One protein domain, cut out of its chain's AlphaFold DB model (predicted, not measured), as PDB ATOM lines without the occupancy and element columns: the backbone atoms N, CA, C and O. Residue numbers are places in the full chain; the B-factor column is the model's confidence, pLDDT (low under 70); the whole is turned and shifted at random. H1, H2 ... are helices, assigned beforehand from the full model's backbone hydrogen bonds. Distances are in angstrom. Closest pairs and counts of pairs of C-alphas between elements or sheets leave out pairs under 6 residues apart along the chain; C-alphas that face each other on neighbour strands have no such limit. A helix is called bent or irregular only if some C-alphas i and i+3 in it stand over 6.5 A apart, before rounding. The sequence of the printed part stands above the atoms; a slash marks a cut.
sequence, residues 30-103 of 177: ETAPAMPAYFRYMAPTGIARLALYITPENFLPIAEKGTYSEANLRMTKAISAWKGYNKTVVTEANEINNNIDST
ATOM      1  N   GLU A  30     135.809 125.365 177.266       92.12
ATOM      2  CA  GLU A  30     135.828 126.757 177.707       92.12
ATOM      3  C   GLU A  30     137.196 127.399 177.459       92.12
ATOM      4  O   GLU A  30     138.198 126.728 177.221       92.12
ATOM      5  N   THR A  31     137.257 128.727 177.530       91.94
ATOM      6  CA  THR A  31     138.520 129.473 177.490       91.94
ATOM      7  C   THR A  31     138.822 130.072 178.850       91.94
ATOM      8  O   THR A  31     137.897 130.460 179.564       91.94
ATOM      9  N   ALA A  32     140.106 130.236 179.166       92.00
ATOM     10  CA  ALA A  32     140.526 130.841 180.420       92.00
ATOM     11  C   ALA A  32     139.857 132.215 180.620       92.00
ATOM     12  O   ALA A  32     139.855 133.039 179.695       92.00
ATOM     13  N   PRO A  33     139.301 132.494 181.811       90.50
ATOM     14  CA  PRO A  33     138.789 133.819 182.109       90.50
ATOM     15  C   PRO A  33     139.938 134.830 182.059       90.50
ATOM     16  O   PRO A  33     141.044 134.569 182.526       90.50
ATOM     17  N   ALA A  34     139.660 136.006 181.503       91.75
ATOM     18  CA  ALA A  34     140.612 137.103 181.421       91.75
ATOM     19  C   ALA A  34     139.976 138.390 181.939       91.75
ATOM     20  O   ALA A  34     138.775 138.633 181.789       91.75
ATOM     21  N   MET A  35     140.798 139.245 182.537       93.25
ATOM     22  CA  MET A  35     140.368 140.523 183.083       93.25
ATOM     23  C   MET A  35     140.899 141.672 182.220       93.25
ATOM     24  O   MET A  35     142.115 141.767 182.016       93.25
ATOM     25  N   PRO A  36     140.043 142.601 181.752       94.44
ATOM     26  CA  PRO A  36     140.498 143.707 180.924       94.44
ATOM     27  C   PRO A  36     141.592 144.536 181.603       94.44
ATOM     28  O   PRO A  36     141.449 144.985 182.741       94.44
ATOM     29  N   ALA A  37     142.680 144.812 180.881       92.25
ATOM     30  CA  ALA A  37     143.877 145.427 181.456       92.25
ATOM     31  C   ALA A  37     143.643 146.813 182.085       92.25
ATOM     32  O   ALA A  37     144.456 147.261 182.890       92.25
ATOM     33  N   TYR A  38     142.573 147.528 181.730       93.19
ATOM     34  CA  TYR A  38     142.242 148.822 182.333       93.19
ATOM     35  C   TYR A  38     141.646 148.695 183.746       93.19
ATOM     36  O   TYR A  38     141.704 149.664 184.505       93.19
ATOM     37  N   PHE A  39     141.159 147.516 184.156       93.94
ATOM     38  CA  PHE A  39     140.657 147.293 185.518       93.94
ATOM     39  C   PHE A  39     141.729 147.519 186.588       93.94
ATOM     40  O   PHE A  39     141.386 147.965 187.677       93.94
ATOM     41  N   ARG A  40     143.025 147.384 186.256       93.69
ATOM     42  CA  ARG A  40     144.149 147.710 187.164       93.69
ATOM     43  C   ARG A  40     144.111 149.123 187.745       93.69
ATOM     44  O   ARG A  40     144.787 149.397 188.736       93.69
ATOM     45  N   TYR A  41     143.361 150.027 187.114       94.50
ATOM     46  CA  TYR A  41     143.196 151.407 187.552       94.50
ATOM     47  C   TYR A  41     141.979 151.627 188.466       94.50
ATOM     48  O   TYR A  41     141.832 152.720 189.010       94.50
ATOM     49  N   MET A  42     141.127 150.625 188.709       93.56
ATOM     50  CA  MET A  42     139.933 150.778 189.553       93.56
ATOM     51  C   MET A  42     140.270 151.066 191.021       93.56
ATOM     52  O   MET A  42     139.661 151.947 191.632       93.56
ATOM     53  N   ALA A  43     141.261 150.371 191.589       92.25
ATOM     54  CA  ALA A  43     141.738 150.635 192.948       92.25
ATOM     55  C   ALA A  43     142.340 152.051 193.118       92.25
ATOM     56  O   ALA A  43     141.879 152.787 194.004       92.25
ATOM     57  N   PRO A  44     143.327 152.489 192.299       93.56
ATOM     58  CA  PRO A  44     143.945 153.805 192.473       93.56
ATOM     59  C   PRO A  44     142.991 154.972 192.183       93.56
ATOM     60  O   PRO A  44     143.060 155.981 192.876       93.56
ATOM     61  N   THR A  45     142.057 154.836 191.235       94.44
ATOM     62  CA  THR A  45     141.051 155.884 190.947       94.44
ATOM     63  C   THR A  45     139.945 155.972 192.003       94.44
ATOM     64  O   THR A  45     139.195 156.941 192.033       94.44
ATOM     65  N   GLY A  46     139.834 154.977 192.890       93.69
ATOM     66  CA  GLY A  46     138.796 154.911 193.917       93.69
ATOM     67  C   GLY A  46     137.456 154.356 193.452       93.69
ATOM     68  O   GLY A  46     136.557 154.217 194.279       93.69
ATOM     69  N   ILE A  47     137.338 153.948 192.187       93.94
ATOM     70  CA  ILE A  47     136.141 153.280 191.663       93.94
ATOM     71  C   ILE A  47     135.856 151.989 192.442       93.94
ATOM     72  O   ILE A  47     134.705 151.728 192.770       93.94
ATOM     73  N   ALA A  48     136.886 151.223 192.823       92.06
ATOM     74  CA  ALA A  48     136.707 150.019 193.642       92.06
ATOM     75  C   ALA A  48     136.045 150.320 195.006       92.06
ATOM     76  O   ALA A  48     135.194 149.563 195.465       92.06
ATOM     77  N   ARG A  49     136.376 151.463 195.628       94.19
ATOM     78  CA  ARG A  49     135.753 151.911 196.889       94.19
ATOM     79  C   ARG A  49     134.292 152.294 196.685       94.19
ATOM     80  O   ARG A  49     133.462 151.972 197.528       94.19
ATOM     81  N   LEU A  50     133.991 152.971 195.576       93.75
ATOM     82  CA  LEU A  50     132.623 153.344 195.224       93.75
ATOM     83  C   LEU A  50     131.765 152.105 194.944       93.75
ATOM     84  O   LEU A  50     130.673 152.003 195.487       93.75
ATOM     85  N   ALA A  51     132.278 151.148 194.166       91.50
ATOM     86  CA  ALA A  51     131.591 149.888 193.890       91.50
ATOM     87  C   ALA A  51     131.249 149.151 195.192       91.50
ATOM     88  O   ALA A  51     130.088 148.856 195.438       91.50
ATOM     89  N   LEU A  52     132.223 148.977 196.087       91.56
ATOM     90  CA  LEU A  52     132.007 148.342 197.389       91.56
ATOM     91  C   LEU A  52     131.014 149.092 198.294       91.56
ATOM     92  O   LEU A  52     130.361 148.487 199.142       91.56
ATOM     93  N   TYR A  53     130.941 150.418 198.179       91.06
ATOM     94  CA  TYR A  53     129.969 151.210 198.929       91.06
ATOM     95  C   TYR A  53     128.537 150.974 198.429       91.06
ATOM     96  O   TYR A  53     127.622 150.933 199.247       91.06
ATOM     97  N   ILE A  54     128.359 150.809 197.114       92.88
ATOM     98  CA  ILE A  54     127.054 150.623 196.463       92.88
ATOM     99  C   ILE A  54     126.584 149.164 196.550       92.88
ATOM    100  O   ILE A  54     125.409 148.941 196.820       92.88
ATOM    101  N   THR A  55     127.481 148.198 196.337       89.31
ATOM    102  CA  THR A  55     127.176 146.755 196.273       89.31
ATOM    103  C   THR A  55     128.073 145.929 197.208       89.31
ATOM    104  O   THR A  55     128.848 145.079 196.756       89.31
ATOM    105  N   PRO A  56     128.047 146.181 198.531       85.06
ATOM    106  CA  PRO A  56     128.909 145.485 199.490       85.06
ATOM    107  C   PRO A  56     128.737 143.959 199.479       85.06
ATOM    108  O   PRO A  56     129.703 143.239 199.723       85.06
ATOM    109  N   GLU A  57     127.541 143.464 199.172       84.38
ATOM    110  CA  GLU A  57     127.199 142.044 199.070       84.38
ATOM    111  C   GLU A  57     128.017 141.282 198.018       84.38
ATOM    112  O   GLU A  57     128.262 140.095 198.193       84.38
ATOM    113  N   ASN A  58     128.526 141.960 196.983       85.00
ATOM    114  CA  ASN A  58     129.354 141.330 195.948       85.00
ATOM    115  C   ASN A  58     130.803 141.074 196.393       85.00
ATOM    116  O   ASN A  58     131.568 140.434 195.673       85.00
ATOM    117  N   PHE A  59     131.210 141.611 197.543       84.25
ATOM    118  CA  PHE A  59     132.590 141.549 198.036       84.25
ATOM    119  C   PHE A  59     132.706 140.921 199.422       84.25
ATOM    120  O   PHE A  59     133.821 140.714 199.909       84.25
ATOM    121  N   LEU A  60     131.578 140.707 200.095       88.44
ATOM    122  CA  LEU A  60     131.525 140.158 201.438       88.44
ATOM    123  C   LEU A  60     131.049 138.706 201.393       88.44
ATOM    124  O   LEU A  60     130.283 138.348 200.500       88.44
ATOM    125  N   PRO A  61     131.472 137.875 202.361       88.31
ATOM    126  CA  PRO A  61     131.012 136.502 202.437       88.31
ATOM    127  C   PRO A  61     129.488 136.408 202.526       88.31
ATOM    128  O   PRO A  61     128.863 137.067 203.361       88.31
ATOM    129  N   ILE A  62     128.904 135.548 201.697       87.06
ATOM    130  CA  ILE A  62     127.503 135.136 201.785       87.06
ATOM    131  C   ILE A  62     127.441 133.991 202.796       87.06
ATOM    132  O   ILE A  62     127.775 132.854 202.476       87.06
ATOM    133  N   ALA A  63     127.069 134.312 204.032       87.06
ATOM    134  CA  ALA A  63     127.031 133.361 205.136       87.06
ATOM    135  C   ALA A  63     125.934 133.718 206.144       87.06
ATOM    136  O   ALA A  63     125.467 134.860 206.207       87.06
ATOM    137  N   GLU A  64     125.556 132.749 206.977       87.00
ATOM    138  CA  GLU A  64     124.619 132.985 208.072       87.00
ATOM    139  C   GLU A  64     125.156 134.029 209.058       87.00
ATOM    140  O   GLU A  64     126.364 134.133 209.321       87.00
ATOM    141  N   LYS A  65     124.236 134.795 209.653       87.06
ATOM    142  CA  LYS A  65     124.573 135.822 210.638       87.06
ATOM    143  C   LYS A  65     125.342 135.205 211.810       87.06
ATOM    144  O   LYS A  65     124.875 134.264 212.440       87.06
ATOM    145  N   GLY A  66     126.481 135.803 212.146       88.94
ATOM    146  CA  GLY A  66     127.346 135.341 213.235       88.94
ATOM    147  C   GLY A  66     128.467 134.398 212.795       88.94
ATOM    148  O   GLY A  66     129.356 134.142 213.599       88.94
ATOM    149  N   THR A  67     128.488 133.953 211.532       91.50
ATOM    150  CA  THR A  67     129.606 133.168 210.972       91.50
ATOM    151  C   THR A  67     130.905 133.971 210.961       91.50
ATOM    152  O   THR A  67     131.954 133.497 211.391       91.50
ATOM    153  N   TYR A  68     130.829 135.227 210.518       91.75
ATOM    154  CA  TYR A  68     131.948 136.161 210.548       91.75
ATOM    155  C   TYR A  68     131.744 137.181 211.663       91.75
ATOM    156  O   TYR A  68     130.658 137.741 211.820       91.75
ATOM    157  N   SER A  69     132.809 137.460 212.417       94.12
ATOM    158  CA  SER A  69     132.796 138.558 213.380       94.12
ATOM    159  C   SER A  69     132.681 139.905 212.657       94.12
ATOM    160  O   SER A  69     133.156 140.075 211.532       94.12
ATOM    161  N   GLU A  70     132.136 140.912 213.338       93.88
ATOM    162  CA  GLU A  70     132.107 142.289 212.826       93.88
ATOM    163  C   GLU A  70     133.509 142.817 212.479       93.88
ATOM    164  O   GLU A  70     133.682 143.615 211.558       93.88
ATOM    165  N   ALA A  71     134.540 142.366 213.204       96.12
ATOM    166  CA  ALA A  71     135.924 142.706 212.898       96.12
ATOM    167  C   ALA A  71     136.390 142.080 211.573       96.12
ATOM    168  O   ALA A  71     136.991 142.788 210.763       96.12
ATOM    169  N   ASN A  72     136.053 140.810 211.318       94.56
ATOM    170  CA  ASN A  72     136.371 140.124 210.061       94.56
ATOM    171  C   ASN A  72     135.690 140.818 208.880       94.56
ATOM    172  O   ASN A  72     136.354 141.155 207.906       94.56
ATOM    173  N   LEU A  73     134.394 141.122 208.995       93.69
ATOM    174  CA  LEU A  73     133.643 141.794 207.932       93.69
ATOM    175  C   LEU A  73     134.204 143.188 207.621       93.69
ATOM    176  O   LEU A  73     134.379 143.540 206.452       93.69
ATOM    177  N   ARG A  74     134.553 143.976 208.650       93.50
ATOM    178  CA  ARG A  74     135.213 145.279 208.453       93.50
ATOM    179  C   ARG A  74     136.574 145.142 207.778       93.50
ATOM    180  O   ARG A  74     136.891 145.957 206.913       93.50
ATOM    181  N   MET A  75     137.363 144.135 208.156       95.56
ATOM    182  CA  MET A  75     138.673 143.883 207.557       95.56
ATOM    183  C   MET A  75     138.542 143.484 206.085       95.56
ATOM    184  O   MET A  75     139.171 144.115 205.236       95.56
ATOM    185  N   THR A  76     137.674 142.522 205.759       93.94
ATOM    186  CA  THR A  76     137.395 142.118 204.373       93.94
ATOM    187  C   THR A  76     136.949 143.314 203.545       93.94
ATOM    188  O   THR A  76     137.500 143.560 202.474       93.94
ATOM    189  N   LYS A  77     136.037 144.140 204.074       93.38
ATOM    190  CA  LYS A  77     135.611 145.377 203.410       93.38
ATOM    191  C   LYS A  77     136.798 146.307 203.143       93.38
ATOM    192  O   LYS A  77     136.959 146.776 202.021       93.38
ATOM    193  N   ALA A  78     137.647 146.570 204.134       93.62
ATOM    194  CA  ALA A  78     138.802 147.454 203.971       93.62
ATOM    195  C   ALA A  78     139.796 146.933 202.917       93.62
ATOM    196  O   ALA A  78     140.250 147.704 202.066       93.62
ATOM    197  N   ILE A  79     140.089 145.630 202.931       94.19
ATOM    198  CA  ILE A  79     140.972 144.985 201.955       94.19
ATOM    199  C   ILE A  79     140.367 145.080 200.554       94.19
ATOM    200  O   ILE A  79     141.034 145.581 199.649       94.19
ATOM    201  N   SER A  80     139.101 144.701 200.371       92.69
ATOM    202  CA  SER A  80     138.408 144.780 199.078       92.69
ATOM    203  C   SER A  80     138.354 146.216 198.546       92.69
ATOM    204  O   SER A  80     138.626 146.450 197.371       92.69
ATOM    205  N   ALA A  81     138.109 147.205 199.410       92.25
ATOM    206  CA  ALA A  81     138.069 148.621 199.035       92.25
ATOM    207  C   ALA A  81     139.422 149.131 198.517       92.25
ATOM    208  O   ALA A  81     139.493 149.991 197.635       92.25
ATOM    209  N   TRP A  82     140.505 148.647 199.125       91.94
ATOM    210  CA  TRP A  82     141.853 149.140 198.880       91.94
ATOM    211  C   TRP A  82     142.577 148.373 197.774       91.94
ATOM    212  O   TRP A  82     143.369 148.944 197.024       91.94
ATOM    213  N   LYS A  83     142.324 147.068 197.690       91.75
ATOM    214  CA  LYS A  83     143.051 146.129 196.837       91.75
ATOM    215  C   LYS A  83     142.194 145.530 195.726       91.75
ATOM    216  O   LYS A  83     142.787 144.971 194.806       91.75
ATOM    217  N   GLY A  84     140.869 145.668 195.760       88.06
ATOM    218  CA  GLY A  84     139.986 145.149 194.716       88.06
ATOM    219  C   GLY A  84     140.378 145.674 193.337       88.06
ATOM    220  O   GLY A  84     140.517 146.884 193.152       88.06
ATOM    221  N   TYR A  85     140.590 144.762 192.384       89.31
ATOM    222  CA  TYR A  85     141.008 145.079 191.011       89.31
ATOM    223  C   TYR A  85     142.315 145.886 190.908       89.31
ATOM    224  O   TYR A  85     142.528 146.642 189.962       89.31
ATOM    225  N   ASN A  86     143.221 145.778 191.884       93.81
ATOM    226  CA  ASN A  86     144.542 146.384 191.739       93.81
ATOM    227  C   ASN A  86     145.357 145.681 190.629       93.81
ATOM    228  O   ASN A  86     144.986 144.613 190.142       93.81
ATOM    229  N   LYS A  87     146.498 146.267 190.244       95.62
ATOM    230  CA  LYS A  87     147.374 145.708 189.198       95.62
ATOM    231  C   LYS A  87     147.759 144.245 189.444       95.62
ATOM    232  O   LYS A  87     147.713 143.480 188.496       95.62
ATOM    233  N   THR A  88     148.119 143.871 190.669       95.00
ATOM    234  CA  THR A  88     148.497 142.495 191.015       95.00
ATOM    235  C   THR A  88     147.333 141.531 190.816       95.00
ATOM    236  O   THR A  88     147.516 140.544 190.121       95.00
ATOM    237  N   VAL A  89     146.137 141.853 191.320       94.19
ATOM    238  CA  VAL A  89     144.935 141.007 191.164       94.19
ATOM    239  C   VAL A  89     144.569 140.829 189.688       94.19
ATOM    240  O   VAL A  89     144.258 139.732 189.241       94.19
ATOM    241  N   VAL A  90     144.630 141.912 188.907       95.88
ATOM    242  CA  VAL A  90     144.342 141.865 187.464       95.88
ATOM    243  C   VAL A  90     145.404 141.061 186.716       95.88
ATOM    244  O   VAL A  90     145.071 140.344 185.780       95.88
ATOM    245  N   THR A  91     146.679 141.188 187.091       95.88
ATOM    246  CA  THR A  91     147.753 140.378 186.508       95.88
ATOM    247  C   THR A  91     147.554 138.903 186.846       95.88
ATOM    248  O   THR A  91     147.519 138.106 185.925       95.88
ATOM    249  N   GLU A  92     147.322 138.557 188.110       95.00
ATOM    250  CA  GLU A  92     147.091 137.178 188.564       95.00
ATOM    251  C   GLU A  92     145.920 136.506 187.833       95.00
ATOM    252  O   GLU A  92     146.076 135.406 187.314       95.00
ATOM    253  N   ALA A  93     144.783 137.195 187.691       94.69
ATOM    254  CA  ALA A  93     143.649 136.675 186.926       94.69
ATOM    255  C   ALA A  93     144.001 136.402 185.450       94.69
ATOM    256  O   ALA A  93     143.486 135.464 184.855       94.69
ATOM    257  N   ASN A  94     144.891 137.203 184.858       96.00
ATOM    258  CA  ASN A  94     145.338 137.015 183.477       96.00
ATOM    259  C   ASN A  94     146.459 135.970 183.329       96.00
ATOM    260  O   ASN A  94     146.771 135.592 182.203       96.00
ATOM    261  N   GLU A  95     147.042 135.477 184.427       96.19
ATOM    262  CA  GLU A  95     148.023 134.382 184.410       96.19
ATOM    263  C   GLU A  95     147.366 132.994 184.405       96.19
ATOM    264  O   GLU A  95     148.064 131.995 184.256       96.19
ATOM    265  N   ILE A  96     146.035 132.894 184.527       95.25
ATOM    266  CA  ILE A  96     145.326 131.602 184.573       95.25
ATOM    267  C   ILE A  96     145.675 130.729 183.363       95.25
ATOM    268  O   ILE A  96     145.997 129.558 183.546       95.25
ATOM    269  N   ASN A  97     145.682 131.289 182.148       94.88
ATOM    270  CA  ASN A  97     146.024 130.518 180.949       94.88
ATOM    271  C   ASN A  97     147.471 130.008 180.988       94.88
ATOM    272  O   ASN A  97     147.708 128.832 180.753       94.88
ATOM    273  N   ASN A  98     148.427 130.864 181.362       96.25
ATOM    274  CA  ASN A  98     149.838 130.479 181.459       96.25
ATOM    275  C   ASN A  98     150.064 129.409 182.539       96.25
ATOM    276  O   ASN A  98     150.870 128.497 182.352       96.25
ATOM    277  N   ASN A  99     149.351 129.507 183.664       96.00
ATOM    278  CA  ASN A  99     149.397 128.518 184.739       96.00
ATOM    279  C   ASN A  99     148.847 127.168 184.270       96.00
ATOM    280  O   ASN A  99     149.451 126.139 184.570       96.00
ATOM    281  N   ILE A 100     147.740 127.172 183.523       95.88
ATOM    282  CA  ILE A 100     147.169 125.969 182.910       95.88
ATOM    283  C   ILE A 100     148.161 125.365 181.918       95.88
ATOM    284  O   ILE A 100     148.524 124.208 182.083       95.88
ATOM    285  N   ASP A 101     148.684 126.150 180.974       95.38
ATOM    286  CA  ASP A 101     149.658 125.683 179.978       95.38
ATOM    287  C   ASP A 101     150.904 125.072 180.644       95.38
ATOM    288  O   ASP A 101     151.404 124.031 180.228       95.38
ATOM    289  N   SER A 102     151.379 125.679 181.738       96.56
ATOM    290  CA  SER A 102     152.550 125.201 182.488       96.56
ATOM    291  C   SER A 102     152.291 123.927 183.301       96.56
ATOM    292  O   SER A 102     153.232 123.338 183.832       96.56
ATOM    293  N   THR A 103     151.029 123.520 183.454       96.44
ATOM    294  CA  THR A 103     150.619 122.379 184.287       96.44
ATOM    295  C   THR A 103     149.716 121.386 183.556       96.44
ATOM    296  O   THR A 103     149.228 120.451 184.182       96.44
TER     297      THR A 103
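This is residues 30 to 103 of the 177 residues of an uncharacterized protein of Oceanobacillus zhaokaii (UniProt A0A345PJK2). The longest helix, H3, folds back on H2 as one arm of a wide V, and H1 beside H4 makes the other arm, with H5 beyond H4 toward that arm's far end. The two arms meet in a corner where the ends of H1 and H3 come together, and from the H2 and H3 arm a loop sticks out at residues 62 to 67. The printed part has 74 residues, with five named helices in the order H1, H2, H3, H4, H5 and no named strand; the class is all helix. The whole is loose, with a radius of gyration of the C-alphas of 14.7 A, and spans 41 by 29 by 18 A.

H3, residues 70 to 83, is 19.8 A long and begins with C-alpha 70 at (132.107, 142.289, 212.826). H2 holds residues 47 to 54 and is 10.6 A long. H1, residues 37 to 45, is 14.4 A long and begins with C-alpha 37 at (143.877, 145.427, 181.456). It is irregular, but only just: C-alphas 40 and 43 are 6.9 A apart. H4 holds residues 87 to 94, 10.6 A long. H5, residues 96 to 101, is 8.7 A long and ends with C-alpha 101 at (149.658, 125.683, 179.978).

H3 and H2 form a helical hairpin and run opposite ways at a shallow tilt of 34 degrees, only just short of steep. H3 touches H2 with residues 77 to 82 alone; their closest C-alphas, those of Arg 49 and Ala 81, are 4.6 A apart. H1 and H3 only just touch, only at their ends, with 3 pairs of C-alphas within 8 A; the closest are Ala 43 and Lys 83, 6.1 A apart. These two run opposite ways at a steep tilt of 60 degrees. H1 touches H4, closest at the C-alphas of Arg 40 and Lys 87, 4.3 A apart, and they run opposite ways at a shallow tilt of 27 degrees. H3 and H4 are close but not clearly touching, and about perpendicular at 86 degrees; their closest C-alphas, those of Lys 83 and Val 89, are 7.9 A apart. H4 and H5 meet only through their link. H5 is apart from H1, H2 and H3. Every O i to N i+4 pair is within hydrogen-bond range in H2, H3, H4 and H5; in H1 it is 1 of 5, beside 2 of 6 O i to N i+3 pairs.

The two C-alphas farthest apart, those of Gly 66 and Asp 101, are 41.2 A from each other. The link from H2 to H3, 15 residues, is long, and its residues 62 to 67 stand free; the other three links are tight. The printed part has no cut. Its mean pLDDT is 92.5, and no printed residue is under 70.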